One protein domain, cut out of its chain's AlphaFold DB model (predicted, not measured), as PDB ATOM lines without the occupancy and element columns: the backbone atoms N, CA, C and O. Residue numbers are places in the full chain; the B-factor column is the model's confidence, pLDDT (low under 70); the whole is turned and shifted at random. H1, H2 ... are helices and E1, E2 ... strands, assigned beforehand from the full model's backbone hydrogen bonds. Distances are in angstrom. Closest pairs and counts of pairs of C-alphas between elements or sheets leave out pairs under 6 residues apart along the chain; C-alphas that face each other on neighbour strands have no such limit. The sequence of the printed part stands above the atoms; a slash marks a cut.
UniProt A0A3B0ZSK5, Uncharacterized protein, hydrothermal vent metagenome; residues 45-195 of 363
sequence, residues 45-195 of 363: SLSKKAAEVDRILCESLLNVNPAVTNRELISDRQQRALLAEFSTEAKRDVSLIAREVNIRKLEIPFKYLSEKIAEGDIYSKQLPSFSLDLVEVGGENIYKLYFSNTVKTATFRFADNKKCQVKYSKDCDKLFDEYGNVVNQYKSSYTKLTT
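Overview. This is residues 45 to 195 of the 363 residues of an uncharacterized protein of hydrothermal vent metagenome (UniProt A0A3B0ZSK5). A small, twisted three-stranded sheet, E1 E2 E3, has helices H3 and H5 over one face and its other face bare; beyond those helices lie the long H2 and H1, and these four helices run roughly along the longest axis. H4 sits by the start of H5, H6 packs on H1 towards the other end, and the loop of residues 65 to 70 sticks out. The printed part has 151 residues, with six named helices and three named strands in the order H1 H2 H3 E1 E2 E3 H4 H5 H6. The sheet, in order E1 - E2 - E3, is antiparallel, and the class is mostly helix. The whole is compact, with a radius of gyration of the C-alphas of 17.0 A, yet elongated, spanning 57 by 30 by 22 A.

Along the chain. E1 is residues 130 to 137, 21.0 A long, beginning at C-alpha 130 (34.362, -1.214, 24.231). E2 is residues 140 to 147, 22.2 A, and E3 residues 153 to 156. H3 is residues 107 to 118, 16.3 A, and H5 residues 172 to 185, 19.9 A. H2, residues 76 to 100, is the longest helix at 36.1 A. H1, residues 45 to 62, is 26.0 A long and starts at C-alpha 45 (46.753, -13.380, 20.973). H4 is residues 161 to 168; H6, residues 188 to 195, ends at C-alpha 195 (23.767, -9.601, 36.299).

Arrangement. E1, E2 and E3 form a meander, each strand the antiparallel neighbour of the one before. N 133 and O 144 of E1 and E2 are 2.9 A apart, and N 145 and O 154 of E2 and E3 are 2.8 A apart, both within hydrogen-bond range. H3 and H5 are on the same face, making two layers, helices on one face of a sheet: H5 over E1 at a height of 8.0 A, H3 over E2 at 9.3 A. H2 and H3 touch, with closest C-alphas Ala 84 and Ala 118 at 4.2 A, a shallow tilt of 19 degrees, opposite ways. H1, H2 and H5 form an up-and-down bundle, each helix running against the one before it. H1 touches H2 at Leu 46 and Glu 89, whose C-alphas, the closest, are 6.3 A apart. H1 touches H5 with residues 46 to 54 alone, closest at the C-alphas of Ser 47 and Val 182, 5.4 A. H6 touches H1, closest at the C-alphas of Cys 58 and Ser 189, 5.5 A. H4 touches H5, closest at the C-alphas of Cys 164 and Cys 172, 5.3 A. In H1 to H6 every O i to N i+4 pair is within hydrogen-bond range.

Size, cuts and confidence. The two C-alphas farthest apart, Asn 70 and Gly 139, are 59.2 A apart. The printed part has no cut. The links H1 to H2 and H3 to E1 are long. Mean pLDDT of the printed part is 80.0; residues 62 to 73, 104, 121 to 125, 147 to 152 and 159 are under 70.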
ATOM      1  N   SER A  45      45.966 -13.689  19.764       91.25
ATOM      2  CA  SER A  45      46.753 -13.380  20.973       91.25
ATOM      3  C   SER A  45      45.903 -12.669  22.027       91.25
ATOM      4  O   SER A  45      45.796 -13.133  23.164       91.25
ATOM      5  N   LEU A  46      45.225 -11.586  21.632       91.75
ATOM      6  CA  LEU A  46      44.360 -10.817  22.520       91.75
ATOM      7  C   LEU A  46      43.167 -11.634  23.024       91.75
ATOM      8  O   LEU A  46      42.825 -11.524  24.193       91.75
ATOM      9  N   SER A  47      42.579 -12.487  22.184       92.19
ATOM     10  CA  SER A  47      41.500 -13.409  22.556       92.19
ATOM     11  C   SER A  47      41.950 -14.414  23.614       92.19
ATOM     12  O   SER A  47      41.292 -14.558  24.646       92.19
ATOM     13  N   LYS A  48      43.123 -15.038  23.436       91.88
ATOM     14  CA  LYS A  48      43.709 -15.921  24.457       91.88
ATOM     15  C   LYS A  48      43.944 -15.179  25.769       91.88
ATOM     16  O   LYS A  48      43.606 -15.704  26.827       91.88
ATOM     17  N   LYS A  49      44.468 -13.949  25.706       93.44
ATOM     18  CA  LYS A  49      44.687 -13.123  26.899       93.44
ATOM     19  C   LYS A  49      43.369 -12.709  27.559       93.44
ATOM     20  O   LYS A  49      43.267 -12.755  28.778       93.44
ATOM     21  N   ALA A  50      42.351 -12.355  26.779       91.75
ATOM     22  CA  ALA A  50      41.023 -12.023  27.284       91.75
ATOM     23  C   ALA A  50      40.384 -13.223  27.995       91.75
ATOM     24  O   ALA A  50      39.857 -13.063  29.091       91.75
ATOM     25  N   ALA A  51      40.482 -14.423  27.411       91.06
ATOM     26  CA  ALA A  51      40.011 -15.665  28.019       91.06
ATOM     27  C   ALA A  51      40.756 -15.986  29.325       91.06
ATOM     28  O   ALA A  51      40.134 -16.363  30.315       91.06
ATOM     29  N   GLU A  52      42.080 -15.804  29.348       91.75
ATOM     30  CA  GLU A  52      42.894 -15.971  30.555       91.75
ATOM     31  C   GLU A  52      42.439 -15.015  31.664       91.75
ATOM     32  O   GLU A  52      42.224 -15.444  32.799       91.75
ATOM     33  N   VAL A  53      42.255 -13.733  31.333       90.81
ATOM     34  CA  VAL A  53      41.808 -12.712  32.287       90.81
ATOM     35  C   VAL A  53      40.402 -13.024  32.789       90.81
ATOM     36  O   VAL A  53      40.194 -13.012  33.999       90.81
ATOM     37  N   ASP A  54      39.460 -13.361  31.903       90.19
ATOM     38  CA  ASP A  54      38.086 -13.710  32.285       90.19
ATOM     39  C   ASP A  54      38.060 -14.918  33.226       90.19
ATOM     40  O   ASP A  54      37.385 -14.877  34.251       90.19
ATOM     41  N   ARG A  55      38.861 -15.958  32.942       89.69
ATOM     42  CA  ARG A  55      39.003 -17.138  33.810       89.69
ATOM     43  C   ARG A  55      39.515 -16.765  35.193       89.69
ATOM     44  O   ARG A  55      38.938 -17.182  36.192       89.69
ATOM     45  N   ILE A  56      40.579 -15.968  35.261       87.88
ATOM     46  CA  ILE A  56      41.175 -15.556  36.534       87.88
ATOM     47  C   ILE A  56      40.197 -14.678  37.334       87.88
ATOM     48  O   ILE A  56      40.048 -14.862  38.542       87.88
ATOM     49  N   LEU A  57      39.484 -13.761  36.672       84.00
ATOM     50  CA  LEU A  57      38.448 -12.949  37.310       84.00
ATOM     51  C   LEU A  57      37.277 -13.814  37.800       84.00
ATOM     52  O   LEU A  57      36.847 -13.661  38.940       84.00
ATOM     53  N   CYS A  58      36.809 -14.759  36.986       84.94
ATOM     54  CA  CYS A  58      35.777 -15.740  37.331       84.94
ATOM     55  C   CYS A  58      36.149 -16.527  38.599       84.94
ATOM     56  O   CYS A  58      35.379 -16.572  39.559       84.94
ATOM     57  N   GLU A  59      37.369 -17.069  38.644       82.38
ATOM     58  CA  GLU A  59      37.895 -17.799  39.801       82.38
ATOM     59  C   GLU A  59      38.012 -16.909  41.044       82.38
ATOM     60  O   GLU A  59      37.674 -17.347  42.143       82.38
ATOM     61  N   SER A  60      38.435 -15.651  40.880       77.44
ATOM     62  CA  SER A  60      38.530 -14.701  41.994       77.44
ATOM     63  C   SER A  60      37.168 -14.389  42.616       77.44
ATOM     64  O   SER A  60      37.056 -14.307  43.836       77.44
ATOM     65  N   LEU A  61      36.117 -14.291  41.795       71.81
ATOM     66  CA  LEU A  61      34.757 -14.005  42.250       71.81
ATOM     67  C   LEU A  61      34.131 -15.208  42.964       71.81
ATOM     68  O   LEU A  61      33.410 -15.029  43.944       71.81
ATOM     69  N   LEU A  62      34.445 -16.434  42.532       69.06
ATOM     70  CA  LEU A  62      34.024 -17.655  43.228       69.06
ATOM     71  C   LEU A  62      34.600 -17.759  44.647       69.06
ATOM     72  O   LEU A  62      33.929 -18.285  45.531       69.06
ATOM     73  N   ASN A  63      35.800 -17.223  44.883       60.28
ATOM     74  CA  ASN A  63      36.445 -17.239  46.201       60.28
ATOM     75  C   ASN A  63      35.824 -16.239  47.193       60.28
ATOM     76  O   ASN A  63      36.059 -16.341  48.394       60.28
ATOM     77  N   VAL A  64      35.021 -15.283  46.711       54.19
ATOM     78  CA  VAL A  64      34.262 -14.341  47.553       54.19
ATOM     79  C   VAL A  64      32.936 -14.959  48.021       54.19
ATOM     80  O   VAL A  64      32.304 -14.439  48.940       54.19
ATOM     81  N   ASN A  65      32.513 -16.093  47.444       51.00
ATOM     82  CA  ASN A  65      31.343 -16.818  47.925       51.00
ATOM     83  C   ASN A  65      31.665 -17.484  49.282       51.00
ATOM     84  O   ASN A  65      32.472 -18.416  49.322       51.00
ATOM     85  N   PRO A  66      31.018 -17.073  50.391       43.62
ATOM     86  CA  PRO A  66      31.335 -17.556  51.737       43.62
ATOM     87  C   PRO A  66      31.113 -19.067  51.935       43.62
ATOM     88  O   PRO A  66      31.558 -19.615  52.940       43.62
ATOM     89  N   ALA A  67      30.460 -19.755  50.992       43.94
ATOM     90  CA  ALA A  67      30.297 -21.207  51.009       43.94
ATOM     91  C   ALA A  67      31.553 -21.995  50.566       43.94
ATOM     92  O   ALA A  67      31.621 -23.201  50.796       43.94
ATOM     93  N   VAL A  68      32.546 -21.351  49.935       46.69
ATOM     94  CA  VAL A  68      33.741 -22.007  49.368       46.69
ATOM     95  C   VAL A  68      34.989 -21.544  50.129       46.69
ATOM     96  O   VAL A  68      35.670 -20.599  49.753       46.69
ATOM     97  N   THR A  69      35.290 -22.197  51.250       38.78
ATOM     98  CA  THR A  69      36.118 -21.632  52.334       38.78
ATOM     99  C   THR A  69      37.644 -21.782  52.235       38.78
ATOM    100  O   THR A  69      38.311 -21.502  53.220       38.78
ATOM    101  N   ASN A  70      38.252 -22.172  51.106       45.56
ATOM    102  CA  ASN A  70      39.687 -22.543  51.108       45.56
ATOM    103  C   ASN A  70      40.536 -22.092  49.902       45.56
ATOM    104  O   ASN A  70      41.573 -22.698  49.635       45.56
ATOM    105  N   ARG A  71      40.154 -21.053  49.150       52.72
ATOM    106  CA  ARG A  71      40.990 -20.551  48.041       52.72
ATOM    107  C   ARG A  71      41.572 -19.174  48.353       52.72
ATOM    108  O   ARG A  71      40.854 -18.284  48.799       52.72
ATOM    109  N   GLU A  72      42.874 -19.008  48.115       54.91
ATOM    110  CA  GLU A  72      43.557 -17.721  48.270       54.91
ATOM    111  C   GLU A  72      42.917 -16.668  47.354       54.91
ATOM    112  O   GLU A  72      42.716 -16.884  46.155       54.91
ATOM    113  N   LEU A  73      42.567 -15.521  47.937       63.41
ATOM    114  CA  LEU A  73      42.074 -14.367  47.194       63.41
ATOM    115  C   LEU A  73      43.216 -13.792  46.352       63.41
ATOM    116  O   LEU A  73      44.327 -13.591  46.846       63.41
ATOM    117  N   ILE A  74      42.928 -13.482  45.089       72.69
ATOM    118  CA  ILE A  74      43.845 -12.697  44.267       72.69
ATOM    119  C   ILE A  74      43.965 -11.323  44.912       72.69
ATOM    120  O   ILE A  74      42.967 -10.642  45.131       72.69
ATOM    121  N   SER A  75      45.190 -10.915  45.226       80.06
ATOM    122  CA  SER A  75      45.418  -9.579  45.768       80.06
ATOM    123  C   SER A  75      45.062  -8.510  44.732       80.06
ATOM    124  O   SER A  75      45.340  -8.679  43.540       80.06
ATOM    125  N   ASP A  76      44.569  -7.353  45.180       77.25
ATOM    126  CA  ASP A  76      44.305  -6.188  44.317       77.25
ATOM    127  C   ASP A  76      45.499  -5.852  43.407       77.25
ATOM    128  O   ASP A  76      45.349  -5.413  42.266       77.25
ATOM    129  N   ARG A  77      46.722  -6.091  43.898       82.75
ATOM    130  CA  ARG A  77      47.960  -5.904  43.138       82.75
ATOM    131  C   ARG A  77      48.072  -6.866  41.953       82.75
ATOM    132  O   ARG A  77      48.446  -6.427  40.869       82.75
ATOM    133  N   GLN A  78      47.786  -8.152  42.152       85.12
ATOM    134  CA  GLN A  78      47.816  -9.161  41.086       85.12
ATOM    135  C   GLN A  78      46.718  -8.904  40.053       85.12
ATOM    136  O   GLN A  78      46.979  -8.976  38.857       85.12
ATOM    137  N   GLN A  79      45.525  -8.525  40.506       83.50
ATOM    138  CA  GLN A  79      44.421  -8.162  39.625       83.50
ATOM    139  C   GLN A  79      44.761  -6.939  38.760       83.50
ATOM    140  O   GLN A  79      44.587  -6.978  37.544       83.50
ATOM    141  N   ARG A  80      45.298  -5.864  39.353       84.94
ATOM    142  CA  ARG A  80      45.742  -4.686  38.589       84.94
ATOM    143  C   ARG A  80      46.854  -5.028  37.605       84.94
ATOM    144  O   ARG A  80      46.848  -4.515  36.493       84.94
ATOM    145  N   ALA A  81      47.791  -5.898  37.986       89.19
ATOM    146  CA  ALA A  81      48.846  -6.352  37.084       89.19
ATOM    147  C   ALA A  81      48.272  -7.116  35.879       89.19
ATOM    148  O   ALA A  81      48.646  -6.825  34.745       89.19
ATOM    149  N   LEU A  82      47.317  -8.019  36.117       89.25
ATOM    150  CA  LEU A  82      46.630  -8.780  35.076       89.25
ATOM    151  C   LEU A  82      45.867  -7.865  34.105       89.25
ATOM    152  O   LEU A  82      46.017  -7.980  32.888       89.25
ATOM    153  N   LEU A  83      45.083  -6.921  34.636       89.19
ATOM    154  CA  LEU A  83      44.337  -5.956  33.825       89.19
ATOM    155  C   LEU A  83      45.264  -5.003  33.058       89.19
ATOM    156  O   LEU A  83      44.977  -4.656  31.913       89.19
ATOM    157  N   ALA A  84      46.394  -4.606  33.650       89.94
ATOM    158  CA  ALA A  84      47.401  -3.785  32.984       89.94
ATOM    159  C   ALA A  84      48.102  -4.533  31.837       89.94
ATOM    160  O   ALA A  84      48.350  -3.945  30.780       89.94
ATOM    161  N   GLU A  85      48.392  -5.822  32.011       92.19
ATOM    162  CA  GLU A  85      48.966  -6.662  30.957       92.19
ATOM    163  C   GLU A  85      47.983  -6.813  29.788       92.19
ATOM    164  O   GLU A  85      48.334  -6.527  28.642       92.19
ATOM    165  N   PHE A  86      46.726  -7.155  30.083       92.38
ATOM    166  CA  PHE A  86      45.666  -7.243  29.078       92.38
ATOM    167  C   PHE A  86      45.452  -5.917  28.337       92.38
ATOM    168  O   PHE A  86      45.399  -5.878  27.110       92.38
ATOM    169  N   SER A  87      45.402  -4.812  29.079       89.88
ATOM    170  CA  SER A  87      45.300  -3.460  28.533       89.88
ATOM    171  C   SER A  87      46.444  -3.113  27.573       89.88
ATOM    172  O   SER A  87      46.222  -2.478  26.536       89.88
ATOM    173  N   THR A  88      47.664  -3.546  27.899       91.50
ATOM    174  CA  THR A  88      48.856  -3.322  27.074       91.50
ATOM    175  C   THR A  88      48.768  -4.101  25.765       91.50
ATOM    176  O   THR A  88      49.040  -3.535  24.704       91.50
ATOM    177  N   GLU A  89      48.326  -5.359  25.820       92.75
ATOM    178  CA  GLU A  89      48.098  -6.190  24.632       92.75
ATOM    179  C   GLU A  89      46.996  -5.587  23.745       92.75
ATOM    180  O   GLU A  89      47.206  -5.369  22.550       92.75
ATOM    181  N   ALA A  90      45.864  -5.193  24.342       89.19
ATOM    182  CA  ALA A  90      44.753  -4.559  23.631       89.19
ATOM    183  C   ALA A  90      45.191  -3.269  22.918       89.19
ATOM    184  O   ALA A  90      44.798  -3.022  21.772       89.19
ATOM    185  N   LYS A  91      46.036  -2.460  23.576       89.56
ATOM    186  CA  LYS A  91      46.620  -1.234  23.011       89.56
ATOM    187  C   LYS A  91      47.546  -1.526  21.838       89.56
ATOM    188  O   LYS A  91      47.557  -0.783  20.853       89.56
ATOM    189  N   ARG A  92      48.377  -2.558  21.969       91.31
ATOM    190  CA  ARG A  92      49.354  -2.940  20.952       91.31
ATOM    191  C   ARG A  92      48.641  -3.370  19.674       91.31
ATOM    192  O   ARG A  92      48.945  -2.822  18.617       91.31
ATOM    193  N   ASP A  93      47.661  -4.262  19.784       89.44
ATOM    194  CA  ASP A  93      46.942  -4.805  18.628       89.44
ATOM    195  C   ASP A  93      46.178  -3.711  17.878       89.44
ATOM    196  O   ASP A  93      46.297  -3.590  16.658       89.44
ATOM    197  N   VAL A  94      45.503  -2.805  18.589       85.94
ATOM    198  CA  VAL A  94      44.793  -1.711  17.917       85.94
ATOM    199  C   VAL A  94      45.724  -0.664  17.303       85.94
ATOM    200  O   VAL A  94      45.409  -0.084  16.262       85.94
ATOM    201  N   SER A  95      46.901  -0.446  17.895       87.69
ATOM    202  CA  SER A  95      47.928   0.432  17.320       87.69
ATOM    203  C   SER A  95      48.501  -0.151  16.025       87.69
ATOM    204  O   SER A  95      48.775   0.600  15.086       87.69
ATOM    205  N   LEU A  96      48.651  -1.479  15.954       88.88
ATOM    206  CA  LEU A  96      49.051  -2.182  14.734       88.88
ATOM    207  C   LEU A  96      47.997  -2.002  13.640       88.88
ATOM    208  O   LEU A  96      48.354  -1.521  12.565       88.88
ATOM    209  N   ILE A  97      46.716  -2.254  13.935       86.38
ATOM    210  CA  ILE A  97      45.614  -2.019  12.984       86.38
ATOM    211  C   ILE A  97      45.649  -0.573  12.490       86.38
ATOM    212  O   ILE A  97      45.754  -0.325  11.290       86.38
ATOM    213  N   ALA A  98      45.624   0.401  13.406       84.62
ATOM    214  CA  ALA A  98      45.574   1.818  13.059       84.62
ATOM    215  C   ALA A  98      46.745   2.240  12.156       84.62
ATOM    216  O   ALA A  98      46.550   3.029  11.224       84.62
ATOM    217  N   ARG A  99      47.945   1.689  12.389       86.62
ATOM    218  CA  ARG A  99      49.124   1.917  11.546       86.62
ATOM    219  C   ARG A  99      48.986   1.256  10.175       86.62
ATOM    220  O   ARG A  99      49.257   1.915   9.174       86.62
ATOM    221  N   GLU A 100      48.569  -0.007  10.119       86.44
ATOM    222  CA  GLU A 100      48.449  -0.775   8.871       86.44
ATOM    223  C   GLU A 100      47.356  -0.215   7.948       86.44
ATOM    224  O   GLU A 100      47.546  -0.159   6.732       86.44
ATOM    225  N   VAL A 101      46.256   0.294   8.511       83.25
ATOM    226  CA  VAL A 101      45.151   0.890   7.738       83.25
ATOM    227  C   VAL A 101      45.203   2.422   7.662       83.25
ATOM    228  O   VAL A 101      44.346   3.050   7.038       83.25
ATOM    229  N   ASN A 102      46.260   3.042   8.206       83.38
ATOM    230  CA  ASN A 102      46.514   4.490   8.199       83.38
ATOM    231  C   ASN A 102      45.354   5.326   8.780       83.38
ATOM    232  O   ASN A 102      44.996   6.379   8.241       83.38
ATOM    233  N   ILE A 103      44.765   4.873   9.887       77.69
ATOM    234  CA  ILE A 103      43.755   5.653  10.602       77.69
ATOM    235  C   ILE A 103      44.464   6.612  11.561       77.69
ATOM    236  O   ILE A 103      44.961   6.240  12.625       77.69
ATOM    237  N   ARG A 104      44.497   7.891  11.186       69.38
ATOM    238  CA  ARG A 104      45.025   8.962  12.041       69.38
ATOM    239  C   ARG A 104      44.015   9.267  13.156       69.38
ATOM    240  O   ARG A 104      42.821   9.319  12.890       69.38
ATOM    241  N   LYS A 105      44.505   9.557  14.370       72.56
ATOM    242  CA  LYS A 105      43.733   9.973  15.570       72.56
ATOM    243  C   LYS A 105      43.043   8.875  16.402       72.56
ATOM    244  O   LYS A 105      42.400   9.222  17.389       72.56
ATOM    245  N   LEU A 106      43.217   7.587  16.098       71.88
ATOM    246  CA  LEU A 106      42.702   6.507  16.962       71.88
ATOM    247  C   LEU A 106      43.493   6.334  18.272       71.88
ATOM    248  O   LEU A 106      42.956   5.845  19.262       71.88
ATOM    249  N   GLU A 107      44.749   6.775  18.310       71.81
ATOM    250  CA  GLU A 107      45.665   6.515  19.428       71.81
ATOM    251  C   GLU A 107      45.190   7.093  20.772       71.81
ATOM    252  O   GLU A 107      45.318   6.436  21.801       71.81
ATOM    253  N   ILE A 108      44.610   8.297  20.778       73.62
ATOM    254  CA  ILE A 108      44.153   8.966  22.009       73.62
ATOM    255  C   ILE A 108      42.961   8.218  22.649       73.62
ATOM    256  O   ILE A 108      43.063   7.866  23.825       73.62
ATOM    257  N   PRO A 109      41.866   7.935  21.912       70.88
ATOM    258  CA  PRO A 109      40.760   7.093  22.379       70.88
ATOM    259  C   PRO A 109      41.212   5.757  22.985       70.88
ATOM    260  O   PRO A 109      40.824   5.411  24.099       70.88
ATOM    261  N   PHE A 110      42.082   5.028  22.283       76.56
ATOM    262  CA  PHE A 110      42.536   3.711  22.730       76.56
ATOM    263  C   PHE A 110      43.500   3.773  23.905       76.56
ATOM    264  O   PHE A 110      43.409   2.947  24.806       76.56
ATOM    265  N   LYS A 111      44.378   4.782  23.954       80.56
ATOM    266  CA  LYS A 111      45.208   5.033  25.134       80.56
ATOM    267  C   LYS A 111      44.337   5.229  26.376       80.56
ATOM    268  O   LYS A 111      44.623   4.621  27.401       80.56
ATOM    269  N   TYR A 112      43.262   6.010  26.262       79.44
ATOM    270  CA  TYR A 112      42.324   6.227  27.361       79.44
ATOM    271  C   TYR A 112      41.596   4.939  27.779       79.44
ATOM    272  O   TYR A 112      41.484   4.670  28.972       79.44
ATOM    273  N   LEU A 113      41.140   4.113  26.829       77.62
ATOM    274  CA  LEU A 113      40.556   2.803  27.148       77.62
ATOM    275  C   LEU A 113      41.535   1.915  27.905       77.62
ATOM    276  O   LEU A 113      41.182   1.355  28.936       77.62
ATOM    277  N   SER A 114      42.761   1.805  27.405       81.38
ATOM    278  CA  SER A 114      43.808   1.012  28.033       81.38
ATOM    279  C   SER A 114      44.091   1.489  29.457       81.38
ATOM    280  O   SER A 114      44.147   0.674  30.379       81.38
ATOM    281  N   GLU A 115      44.201   2.799  29.673       83.81
ATOM    282  CA  GLU A 115      44.334   3.366  31.020       83.81
ATOM    283  C   GLU A 115      43.153   2.952  31.909       83.81
ATOM    284  O   GLU A 115      43.365   2.461  33.014       83.81
ATOM    285  N   LYS A 116      41.913   3.026  31.406       82.19
ATOM    286  CA  LYS A 116      40.719   2.647  32.176       82.19
ATOM    287  C   LYS A 116      40.602   1.154  32.463       82.19
ATOM    288  O   LYS A 116      40.146   0.801  33.544       82.19
ATOM    289  N   ILE A 117      41.006   0.287  31.537       82.88
ATOM    290  CA  ILE A 117      41.077  -1.161  31.775       82.88
ATOM    291  C   ILE A 117      42.113  -1.448  32.866       82.88
ATOM    292  O   ILE A 117      41.812  -2.187  33.797       82.88
ATOM    293  N   ALA A 118      43.296  -0.828  32.795       83.12
ATOM    294  CA  ALA A 118      44.374  -1.031  33.764       83.12
ATOM    295  C   ALA A 118      44.038  -0.485  35.166       83.12
ATOM    296  O   ALA A 118      44.432  -1.068  36.173       83.12
ATOM    297  N   GLU A 119      43.298   0.623  35.228       80.88
ATOM    298  CA  GLU A 119      42.745   1.195  36.463       80.88
ATOM    299  C   GLU A 119      41.503   0.449  36.971       80.88
ATOM    300  O   GLU A 119      41.021   0.753  38.062       80.88
ATOM    301  N   GLY A 120      40.968  -0.486  36.180       72.06
ATOM    302  CA  GLY A 120      39.720  -1.177  36.451       72.06
ATOM    303  C   GLY A 120      39.722  -1.841  37.823       72.06
ATOM    304  O   GLY A 120      40.570  -2.675  38.140       72.06
ATOM    305  N   ASP A 121      38.733  -1.483  38.630       68.62
ATOM    306  CA  ASP A 121      38.455  -2.144  39.890       68.62
ATOM    307  C   ASP A 121      37.339  -3.170  39.665       68.62
ATOM    308  O   ASP A 121      36.223  -2.796  39.310       68.62
ATOM    309  N   ILE A 122      37.618  -4.462  39.849       62.03
ATOM    310  CA  ILE A 122      36.602  -5.521  39.736       62.03
ATOM    311  C   ILE A 122      35.536  -5.384  40.824       62.03
ATOM    312  O   ILE A 122      34.424  -5.869  40.655       62.03
ATOM    313  N   TYR A 123      35.835  -4.695  41.926       58.84
ATOM    314  CA  TYR A 123      34.840  -4.383  42.945       58.84
ATOM    315  C   TYR A 123      33.961  -3.190  42.547       58.84
ATOM    316  O   TYR A 123      32.882  -3.001  43.114       58.84
ATOM    317  N   SER A 124      34.362  -2.405  41.540       63.31
ATOM    318  CA  SER A 124      33.474  -1.411  40.943       63.31
ATOM    319  C   SER A 124      32.406  -2.119  40.114       63.31
ATOM    320  O   SER A 124      32.718  -3.002  39.324       63.31
ATOM    321  N   LYS A 125      31.137  -1.710  40.257       59.28
ATOM    322  CA  LYS A 125      29.978  -2.366  39.617       59.28
ATOM    323  C   LYS A 125      30.051  -2.449  38.081       59.28
ATOM    324  O   LYS A 125      29.224  -3.128  37.479       59.28
ATOM    325  N   GLN A 126      30.972  -1.731  37.435       70.19
ATOM    326  CA  GLN A 126      31.065  -1.616  35.980       70.19
ATOM    327  C   GLN A 126      32.523  -1.651  35.519       70.19
ATOM    328  O   GLN A 126      33.247  -0.657  35.591       70.19
ATOM    329  N   LEU A 127      32.930  -2.794  34.966       80.12
ATOM    330  CA  LEU A 127      34.184  -2.907  34.226       80.12
ATOM    331  C   LEU A 127      34.074  -2.180  32.870       80.12
ATOM    332  O   LEU A 127      33.023  -2.262  32.220       80.12
ATOM    333  N   PRO A 128      35.148  -1.515  32.401       82.19
ATOM    334  CA  PRO A 128      35.151  -0.813  31.119       82.19
ATOM    335  C   PRO A 128      34.611  -1.659  29.958       82.19
ATOM    336  O   PRO A 128      34.859  -2.857  29.864       82.19
ATOM    337  N   SER A 129      33.818  -1.052  29.076       83.88
ATOM    338  CA  SER A 129      33.392  -1.662  27.804       83.88
ATOM    339  C   SER A 129      34.093  -0.999  26.646       83.88
ATOM    340  O   SER A 129      34.377   0.200  26.701       83.88
ATOM    341  N   PHE A 130      34.212  -1.752  25.566       84.38
ATOM    342  CA  PHE A 130      34.362  -1.214  24.231       84.38
ATOM    343  C   PHE A 130      33.048  -1.408  23.466       84.38
ATOM    344  O   PHE A 130      32.525  -2.516  23.427       84.38
ATOM    345  N   SER A 131      32.506  -0.375  22.834       85.25
ATOM    346  CA  SER A 131      31.509  -0.572  21.775       85.25
ATOM    347  C   SER A 131      31.714   0.428  20.652       85.25
ATOM    348  O   SER A 131      32.245   1.525  20.860       85.25
ATOM    349  N   LEU A 132      31.317   0.023  19.453       83.88
ATOM    350  CA  LEU A 132      31.372   0.832  18.253       83.88
ATOM    351  C   LEU A 132      29.956   0.940  17.696       83.88
ATOM    352  O   LEU A 132      29.385  -0.065  17.290       83.88
ATOM    353  N   ASP A 133      29.413   2.153  17.650       86.00
ATOM    354  CA  ASP A 133      28.111   2.388  17.031       86.00
ATOM    355  C   ASP A 133      28.279   3.186  15.742       86.00
ATOM    356  O   ASP A 133      29.074   4.131  15.667       86.00
ATOM    357  N   LEU A 134      27.475   2.850  14.740       84.69
ATOM    358  CA  LEU A 134      27.297   3.671  13.552       84.69
ATOM    359  C   LEU A 134      26.222   4.725  13.834       84.69
ATOM    360  O   LEU A 134      25.079   4.387  14.132       84.69
ATOM    361  N   VAL A 135      26.584   6.002  13.744       87.81
ATOM    362  CA  VAL A 135      25.670   7.123  13.981       87.81
ATOM    363  C   VAL A 135      25.639   8.015  12.749       87.81
ATOM    364  O   VAL A 135      26.684   8.423  12.243       87.81
ATOM    365  N   GLU A 136      24.440   8.349  12.285       88.75
ATOM    366  CA  GLU A 136      24.255   9.298  11.191       88.75
ATOM    367  C   GLU A 136      24.313  10.735  11.726       88.75
ATOM    368  O   GLU A 136      23.535  11.128  12.597       88.75
ATOM    369  N   VAL A 137      25.252  11.538  11.221       85.31
ATOM    370  CA  VAL A 137      25.408  12.950  11.593       85.31
ATOM    371  C   VAL A 137      25.458  13.780  10.320       85.31
ATOM    372  O   VAL A 137      26.447  13.766   9.593       85.31
ATOM    373  N   GLY A 138      24.375  14.511  10.049       87.12
ATOM    374  CA  GLY A 138      24.278  15.363   8.862       87.12
ATOM    375  C   GLY A 138      24.247  14.586   7.541       87.12
ATOM    376  O   GLY A 138      24.824  15.053   6.565       87.12
ATOM    377  N   GLY A 139      23.611  13.408   7.512       88.31
ATOM    378  CA  GLY A 139      23.531  12.559   6.315       88.31
ATOM    379  C   GLY A 139      24.765  11.685   6.070       88.31
ATOM    380  O   GLY A 139      24.840  10.993   5.057       88.31
ATOM    381  N   GLU A 140      25.748  11.719   6.972       82.75
ATOM    382  CA  GLU A 140      26.958  10.907   6.882       82.75
ATOM    383  C   GLU A 140      27.043   9.900   8.029       82.75
ATOM    384  O   GLU A 140      26.810  10.232   9.192       82.75
ATOM    385  N   ASN A 141      27.469   8.681   7.702       82.56
ATOM    386  CA  ASN A 141      27.747   7.633   8.674       82.56
ATOM    387  C   ASN A 141      29.089   7.890   9.377       82.56
ATOM    388  O   ASN A 141      30.151   7.888   8.746       82.56
ATOM    389  N   ILE A 142      29.049   8.092  10.693       83.81
ATOM    390  CA  ILE A 142      30.219   8.291  11.552       83.81
ATOM    391  C   ILE A 142      30.257   7.181  12.597       83.81
ATOM    392  O   ILE A 142      29.243   6.856  13.208       83.81
ATOM    393  N   TYR A 143      31.440   6.625  12.842       82.62
ATOM    394  CA  TYR A 143      31.619   5.634  13.892       82.62
ATOM    395  C   TYR A 143      31.877   6.335  15.214       82.62
ATOM    396  O   TYR A 143      32.753   7.202  15.310       82.62
ATOM    397  N   LYS A 144      31.110   5.961  16.234       82.81
ATOM    398  CA  LYS A 144      31.210   6.487  17.585       82.81
ATOM    399  C   LYS A 144      31.641   5.371  18.520       82.81
ATOM    400  O   LYS A 144      30.940   4.388  18.716       82.81
ATOM    401  N   LEU A 145      32.825   5.550  19.083       78.25
ATOM    402  CA  LEU A 145      33.432   4.627  20.018       78.25
ATOM    403  C   LEU A 145      33.040   5.027  21.439       78.25
ATOM    404  O   LEU A 145      33.286   6.170  21.851       78.25
ATOM    405  N   TYR A 146      32.457   4.088  22.174       78.56
ATOM    406  CA  TYR A 146      32.117   4.243  23.580       78.56
ATOM    407  C   TYR A 146      33.108   3.479  24.446       78.56
ATOM    408  O   TYR A 146      33.388   2.298  24.228       78.56
ATOM    409  N   PHE A 147      33.621   4.180  25.454       68.88
ATOM    410  CA  PHE A 147      34.506   3.620  26.460       68.88
ATOM    411  C   PHE A 147      33.811   3.681  27.810       68.88
ATOM    412  O   PHE A 147      33.746   4.745  28.436       68.88
ATOM    413  N   SER A 148      33.318   2.530  28.270       65.31
ATOM    414  CA  SER A 148      32.541   2.442  29.511       65.31
ATOM    415  C   SER A 148      31.307   3.372  29.503       65.31
ATOM    416  O   SER A 148      30.977   4.019  28.513       65.31
ATOM    417  N   ASN A 149      30.628   3.482  30.633       56.22
ATOM    418  CA  ASN A 149      29.578   4.464  30.913       56.22
ATOM    419  C   ASN A 149      30.149   5.873  31.182       56.22
ATOM    420  O   ASN A 149      29.595   6.654  31.954       56.22
ATOM    421  N   THR A 150      31.270   6.216  30.537       54.16
ATOM    422  CA  THR A 150      31.807   7.576  30.572       54.16
ATOM    423  C   THR A 150      31.249   8.398  29.416       54.16
ATOM    424  O   THR A 150      31.015   7.902  28.320       54.16
ATOM    425  N   VAL A 151      31.087   9.702  29.641       58.72
ATOM    426  CA  VAL A 151      30.579  10.660  28.639       58.72
ATOM    427  C   VAL A 151      31.580  10.892  27.487       58.72
ATOM    428  O   VAL A 151      31.294  11.615  26.535       58.72
ATOM    429  N   LYS A 152      32.787  10.310  27.560       65.50
ATOM    430  CA  LYS A 152      33.843  10.509  26.565       65.50
ATOM    431  C   LYS A 152      33.692   9.503  25.434       65.50
ATOM    432  O   LYS A 152      34.002   8.326  25.585       65.50
ATOM    433  N   THR A 153      33.275  10.003  24.281       71.88
ATOM    434  CA  THR A 153      33.146   9.216  23.055       71.88
ATOM    435  C   THR A 153      34.130   9.718  22.016       71.88
ATOM    436  O   THR A 153      34.353  10.927  21.918       71.88
ATOM    437  N   ALA A 154      34.691   8.817  21.220       73.62
ATOM    438  CA  ALA A 154      35.530   9.194  20.092       73.62
ATOM    439  C   ALA A 154      34.767   8.982  18.792       73.62
ATOM    440  O   ALA A 154      34.289   7.882  18.536       73.62
ATOM    441  N   THR A 155      34.658  10.020  17.969       75.25
ATOM    442  CA  THR A 155      34.073   9.903  16.635       75.25
ATOM    443  C   THR A 155      35.169   9.861  15.585       75.25
ATOM    444  O   THR A 155      36.101  10.669  15.599       75.25
ATOM    445  N   PHE A 156      35.080   8.904  14.670       74.75
ATOM    446  CA  PHE A 156      36.030   8.786  13.573       74.75
ATOM    447  C   PHE A 156      35.366   8.261  12.301       74.75
ATOM    448  O   PHE A 156      34.241   7.763  12.300       74.75
ATOM    449  N   ARG A 157      36.081   8.428  11.188       77.56
ATOM    450  CA  ARG A 157      35.690   7.930   9.868       77.56
ATOM    451  C   ARG A 157      36.732   6.929   9.402       77.56
ATOM    452  O   ARG A 157      37.932   7.201   9.513       77.56
ATOM    453  N   PHE A 158      36.290   5.813   8.835       71.94
ATOM    454  CA  PHE A 158      37.187   4.964   8.067       71.94
ATOM    455  C   PHE A 158      37.511   5.679   6.761       71.94
ATOM    456  O   PHE A 158      36.635   5.920   5.936       71.94
ATOM    457  N   ALA A 159      38.772   6.076   6.602       64.06
ATOM    458  CA  ALA A 159      39.208   6.789   5.407       64.06
ATOM    459  C   ALA A 159      39.137   5.904   4.151       64.06
ATOM    460  O   ALA A 159      38.993   6.432   3.053       64.06
ATOM    461  N   ASP A 160      39.266   4.580   4.310       74.75
ATOM    462  CA  ASP A 160      39.258   3.623   3.206       74.75
ATOM    463  C   ASP A 160      39.011   2.184   3.701       74.75
ATOM    464  O   ASP A 160      39.938   1.515   4.169       74.75
ATOM    465  N   ASN A 161      37.778   1.681   3.568       82.50
ATOM    466  CA  ASN A 161      37.456   0.284   3.897       82.50
ATOM    467  C   ASN A 161      38.259  -0.724   3.059       82.50
ATOM    468  O   ASN A 161      38.519  -1.833   3.529       82.50
ATOM    469  N   LYS A 162      38.733  -0.344   1.860       86.19
ATOM    470  CA  LYS A 162      39.510  -1.252   1.007       86.19
ATOM    471  C   LYS A 162      40.819  -1.660   1.664       86.19
ATOM    472  O   LYS A 162      41.286  -2.766   1.427       86.19
ATOM    473  N   LYS A 163      41.412  -0.814   2.513       86.62
ATOM    474  CA  LYS A 163      42.648  -1.172   3.226       86.62
ATOM    475  C   LYS A 163      42.431  -2.306   4.216       86.62
ATOM    476  O   LYS A 163      43.242  -3.227   4.249       86.62
ATOM    477  N   CYS A 164      41.334  -2.265   4.973       87.69
ATOM    478  CA  CYS A 164      40.965  -3.372   5.854       87.69
ATOM    479  C   CYS A 164      40.675  -4.634   5.037       87.69
ATOM    480  O   CYS A 164      41.179  -5.705   5.367       87.69
ATOM    481  N   GLN A 165      39.969  -4.495   3.913       90.25
ATOM    482  CA  GLN A 165      39.619  -5.632   3.065       90.25
ATOM    483  C   GLN A 165      40.851  -6.295   2.432       90.25
ATOM    484  O   GLN A 165      40.949  -7.513   2.412       90.25
ATOM    485  N   VAL A 166      41.821  -5.510   1.957       91.31
ATOM    486  CA  VAL A 166      43.063  -6.027   1.358       91.31
ATOM    487  C   VAL A 166      43.939  -6.736   2.391       91.31
ATOM    488  O   VAL A 166      44.590  -7.724   2.065       91.31
ATOM    489  N   LYS A 167      43.986  -6.229   3.627       90.62
ATOM    490  CA  LYS A 167      44.891  -6.739   4.662       90.62
ATOM    491  C   LYS A 167      44.291  -7.875   5.494       90.62
ATOM    492  O   LYS A 167      45.016  -8.805   5.830       90.62
ATOM    493  N   TYR A 168      43.007  -7.783   5.826       90.12
ATOM    494  CA  TYR A 168      42.322  -8.666   6.778       90.12
ATOM    495  C   TYR A 168      41.094  -9.362   6.182       90.12
ATOM    496  O   TYR A 168      40.359 -10.024   6.911       90.12
ATOM    497  N   SER A 169      40.823  -9.182   4.883       93.75
ATOM    498  CA  SER A 169      39.658  -9.761   4.195       93.75
ATOM    499  C   SER A 169      38.303  -9.353   4.796       93.75
ATOM    500  O   SER A 169      37.305 -10.047   4.609       93.75
ATOM    501  N   LYS A 170      38.250  -8.223   5.517       91.81
ATOM    502  CA  LYS A 170      37.053  -7.699   6.194       91.81
ATOM    503  C   LYS A 170      36.952  -6.184   6.044       91.81
ATOM    504  O   LYS A 170      37.964  -5.492   5.950       91.81
ATOM    505  N   ASP A 171      35.728  -5.676   6.057       91.19
ATOM    506  CA  ASP A 171      35.470  -4.243   6.188       91.19
ATOM    507  C   ASP A 171      35.946  -3.744   7.564       91.19
ATOM    508  O   ASP A 171      36.028  -4.517   8.525       91.19
ATOM    509  N   CYS A 172      36.313  -2.463   7.665       86.44
ATOM    510  CA  CYS A 172      36.889  -1.949   8.904       86.44
ATOM    511  C   CYS A 172      35.894  -1.985  10.073       86.44
ATOM    512  O   CYS A 172      36.298  -2.281  11.189       86.44
ATOM    513  N   ASP A 173      34.608  -1.741   9.835       86.94
ATOM    514  CA  ASP A 173      33.550  -1.885  10.843       86.94
ATOM    515  C   ASP A 173      33.532  -3.296  11.439       86.94
ATOM    516  O   ASP A 173      33.723  -3.451  12.639       86.94
ATOM    517  N   LYS A 174      33.469  -4.328  10.593       90.19
ATOM    518  CA  LYS A 174      33.486  -5.732  11.025       90.19
ATOM    519  C   LYS A 174      34.771  -6.104  11.761       90.19
ATOM    520  O   LYS A 174      34.729  -6.894  12.700       90.19
ATOM    521  N   LEU A 175      35.913  -5.559  11.337       90.75
ATOM    522  CA  LEU A 175      37.194  -5.777  12.012       90.75
ATOM    523  C   LEU A 175      37.204  -5.152  13.417       90.75
ATOM    524  O   LEU A 175      37.706  -5.764  14.357       90.75
ATOM    525  N   PHE A 176      36.655  -3.945  13.573       88.56
ATOM    526  CA  PHE A 176      36.562  -3.290  14.877       88.56
ATOM    527  C   PHE A 176      35.464  -3.891  15.767       88.56
ATOM    528  O   PHE A 176      35.646  -3.917  16.983       88.56
ATOM    529  N   ASP A 177      34.386  -4.432  15.198       88.94
ATOM    530  CA  ASP A 177      33.396  -5.227  15.934       88.94
ATOM    531  C   ASP A 177      34.027  -6.515  16.474       88.94
ATOM    532  O   ASP A 177      33.865  -6.853  17.646       88.94
ATOM    533  N   GLU A 178      34.816  -7.210  15.649       90.81
ATOM    534  CA  GLU A 178      35.581  -8.391  16.057       90.81
ATOM    535  C   GLU A 178      36.572  -8.055  17.181       90.81
ATOM    536  O   GLU A 178      36.617  -8.754  18.196       90.81
ATOM    537  N   TYR A 179      37.302  -6.944  17.051       90.50
ATOM    538  CA  TYR A 179      38.163  -6.428  18.116       90.50
ATOM    539  C   TYR A 179      37.366  -6.130  19.391       90.50
ATOM    540  O   TYR A 179      37.779  -6.510  20.483       90.50
ATOM    541  N   GLY A 180      36.210  -5.477  19.268       89.19
ATOM    542  CA  GLY A 180      35.360  -5.128  20.397       89.19
ATOM    543  C   GLY A 180      34.814  -6.336  21.140       89.19
ATOM    544  O   GLY A 180      34.815  -6.356  22.370       89.19
ATOM    545  N   ASN A 181      34.415  -7.367  20.405       90.50
ATOM    546  CA  ASN A 181      33.994  -8.643  20.967       90.50
ATOM    547  C   ASN A 181      35.125  -9.277  21.785       90.50
ATOM    548  O   ASN A 181      34.923  -9.618  22.950       90.50
ATOM    549  N   VAL A 182      36.332  -9.345  21.215       91.38
ATOM    550  CA  VAL A 182      37.522  -9.873  21.897       91.38
ATOM    551  C   VAL A 182      37.885  -9.036  23.129       91.38
ATOM    552  O   VAL A 182      38.125  -9.585  24.204       91.38
ATOM    553  N   VAL A 183      37.866  -7.705  23.020       89.69
ATOM    554  CA  VAL A 183      38.152  -6.811  24.149       89.69
ATOM    555  C   VAL A 183      37.086  -6.892  25.227       89.69
ATOM    556  O   VAL A 183      37.422  -6.729  26.383       89.69
ATOM    557  N   ASN A 184      35.818  -7.149  24.928       91.12
ATOM    558  CA  ASN A 184      34.805  -7.292  25.977       91.12
ATOM    559  C   ASN A 184      34.798  -8.679  26.629       91.12
ATOM    560  O   ASN A 184      34.156  -8.859  27.666       91.12
ATOM    561  N   GLN A 185      35.507  -9.654  26.060       91.19
ATOM    562  CA  GLN A 185      35.508 -11.020  26.568       91.19
ATOM    563  C   GLN A 185      36.113 -11.122  27.980       91.19
ATOM    564  O   GLN A 185      35.615 -11.913  28.776       91.19
ATOM    565  N   TYR A 186      37.096 -10.283  28.345       88.88
ATOM    566  CA  TYR A 186      37.735 -10.353  29.674       88.88
ATOM    567  C   TYR A 186      36.770 -10.127  30.849       88.88
ATOM    568  O   TYR A 186      37.106 -10.451  31.982       88.88
ATOM    569  N   LYS A 187      35.605  -9.512  30.600       87.56
ATOM    570  CA  LYS A 187      34.601  -9.183  31.621       87.56
ATOM    571  C   LYS A 187      33.321 -10.008  31.499       87.56
ATOM    572  O   LYS A 187      32.306  -9.650  32.109       87.56
ATOM    573  N   SER A 188      33.323 -11.062  30.684       87.25
ATOM    574  CA  SER A 188      32.119 -11.838  30.386       87.25
ATOM    575  C   SER A 188      31.569 -12.515  31.645       87.25
ATOM    576  O   SER A 188      30.385 -12.379  31.961       87.25
ATOM    577  N   SER A 189      32.446 -13.144  32.427       81.94
ATOM    578  CA  SER A 189      32.118 -13.838  33.671       81.94
ATOM    579  C   SER A 189      31.687 -12.862  34.753       81.94
ATOM    580  O   SER A 189      30.693 -13.093  35.438       81.94
ATOM    581  N   TYR A 190      32.375 -11.721  34.844       78.50
ATOM    582  CA  TYR A 190      31.998 -10.637  35.745       78.50
ATOM    583  C   TYR A 190      30.586 -10.122  35.451       78.50
ATOM    584  O   TYR A 190      29.767  -9.979  36.355       78.50
ATOM    585  N   THR A 191      30.276  -9.872  34.177       80.88
ATOM    586  CA  THR A 191      28.960  -9.376  33.755       80.88
ATOM    587  C   THR A 191      27.877 -10.416  34.027       80.88
ATOM    588  O   THR A 191      26.830 -10.067  34.562       80.88
ATOM    589  N   LYS A 192      28.130 -11.698  33.727       79.38
ATOM    590  CA  LYS A 192      27.206 -12.797  34.053       79.38
ATOM    591  C   LYS A 192      26.945 -12.876  35.552       79.38
ATOM    592  O   LYS A 192      25.792 -12.934  35.957       79.38
ATOM    593  N   LEU A 193      27.990 -12.829  36.374       71.25
ATOM    594  CA  LEU A 193      27.859 -12.883  37.827       71.25
ATOM    595  C   LEU A 193      27.120 -11.678  38.387       71.25
ATOM    596  O   LEU A 193      26.158 -11.853  39.118       71.25
ATOM    597  N   THR A 194      27.526 -10.465  38.031       72.00
ATOM    598  CA  THR A 194      26.874  -9.248  38.528       72.00
ATOM    599  C   THR A 194      25.434  -9.139  38.054       72.00
ATOM    600  O   THR A 194      24.573  -8.758  38.843       72.00
ATOM    601  N   THR A 195      25.140  -9.536  36.815       76.88
ATOM    602  CA  THR A 195      23.767  -9.601  36.299       76.88
ATOM    603  C   THR A 195      22.965 -10.655  37.050       76.88
ATOM    604  O   THR A 195      21.874 -10.350  37.508       76.88
TER     605      THR A 195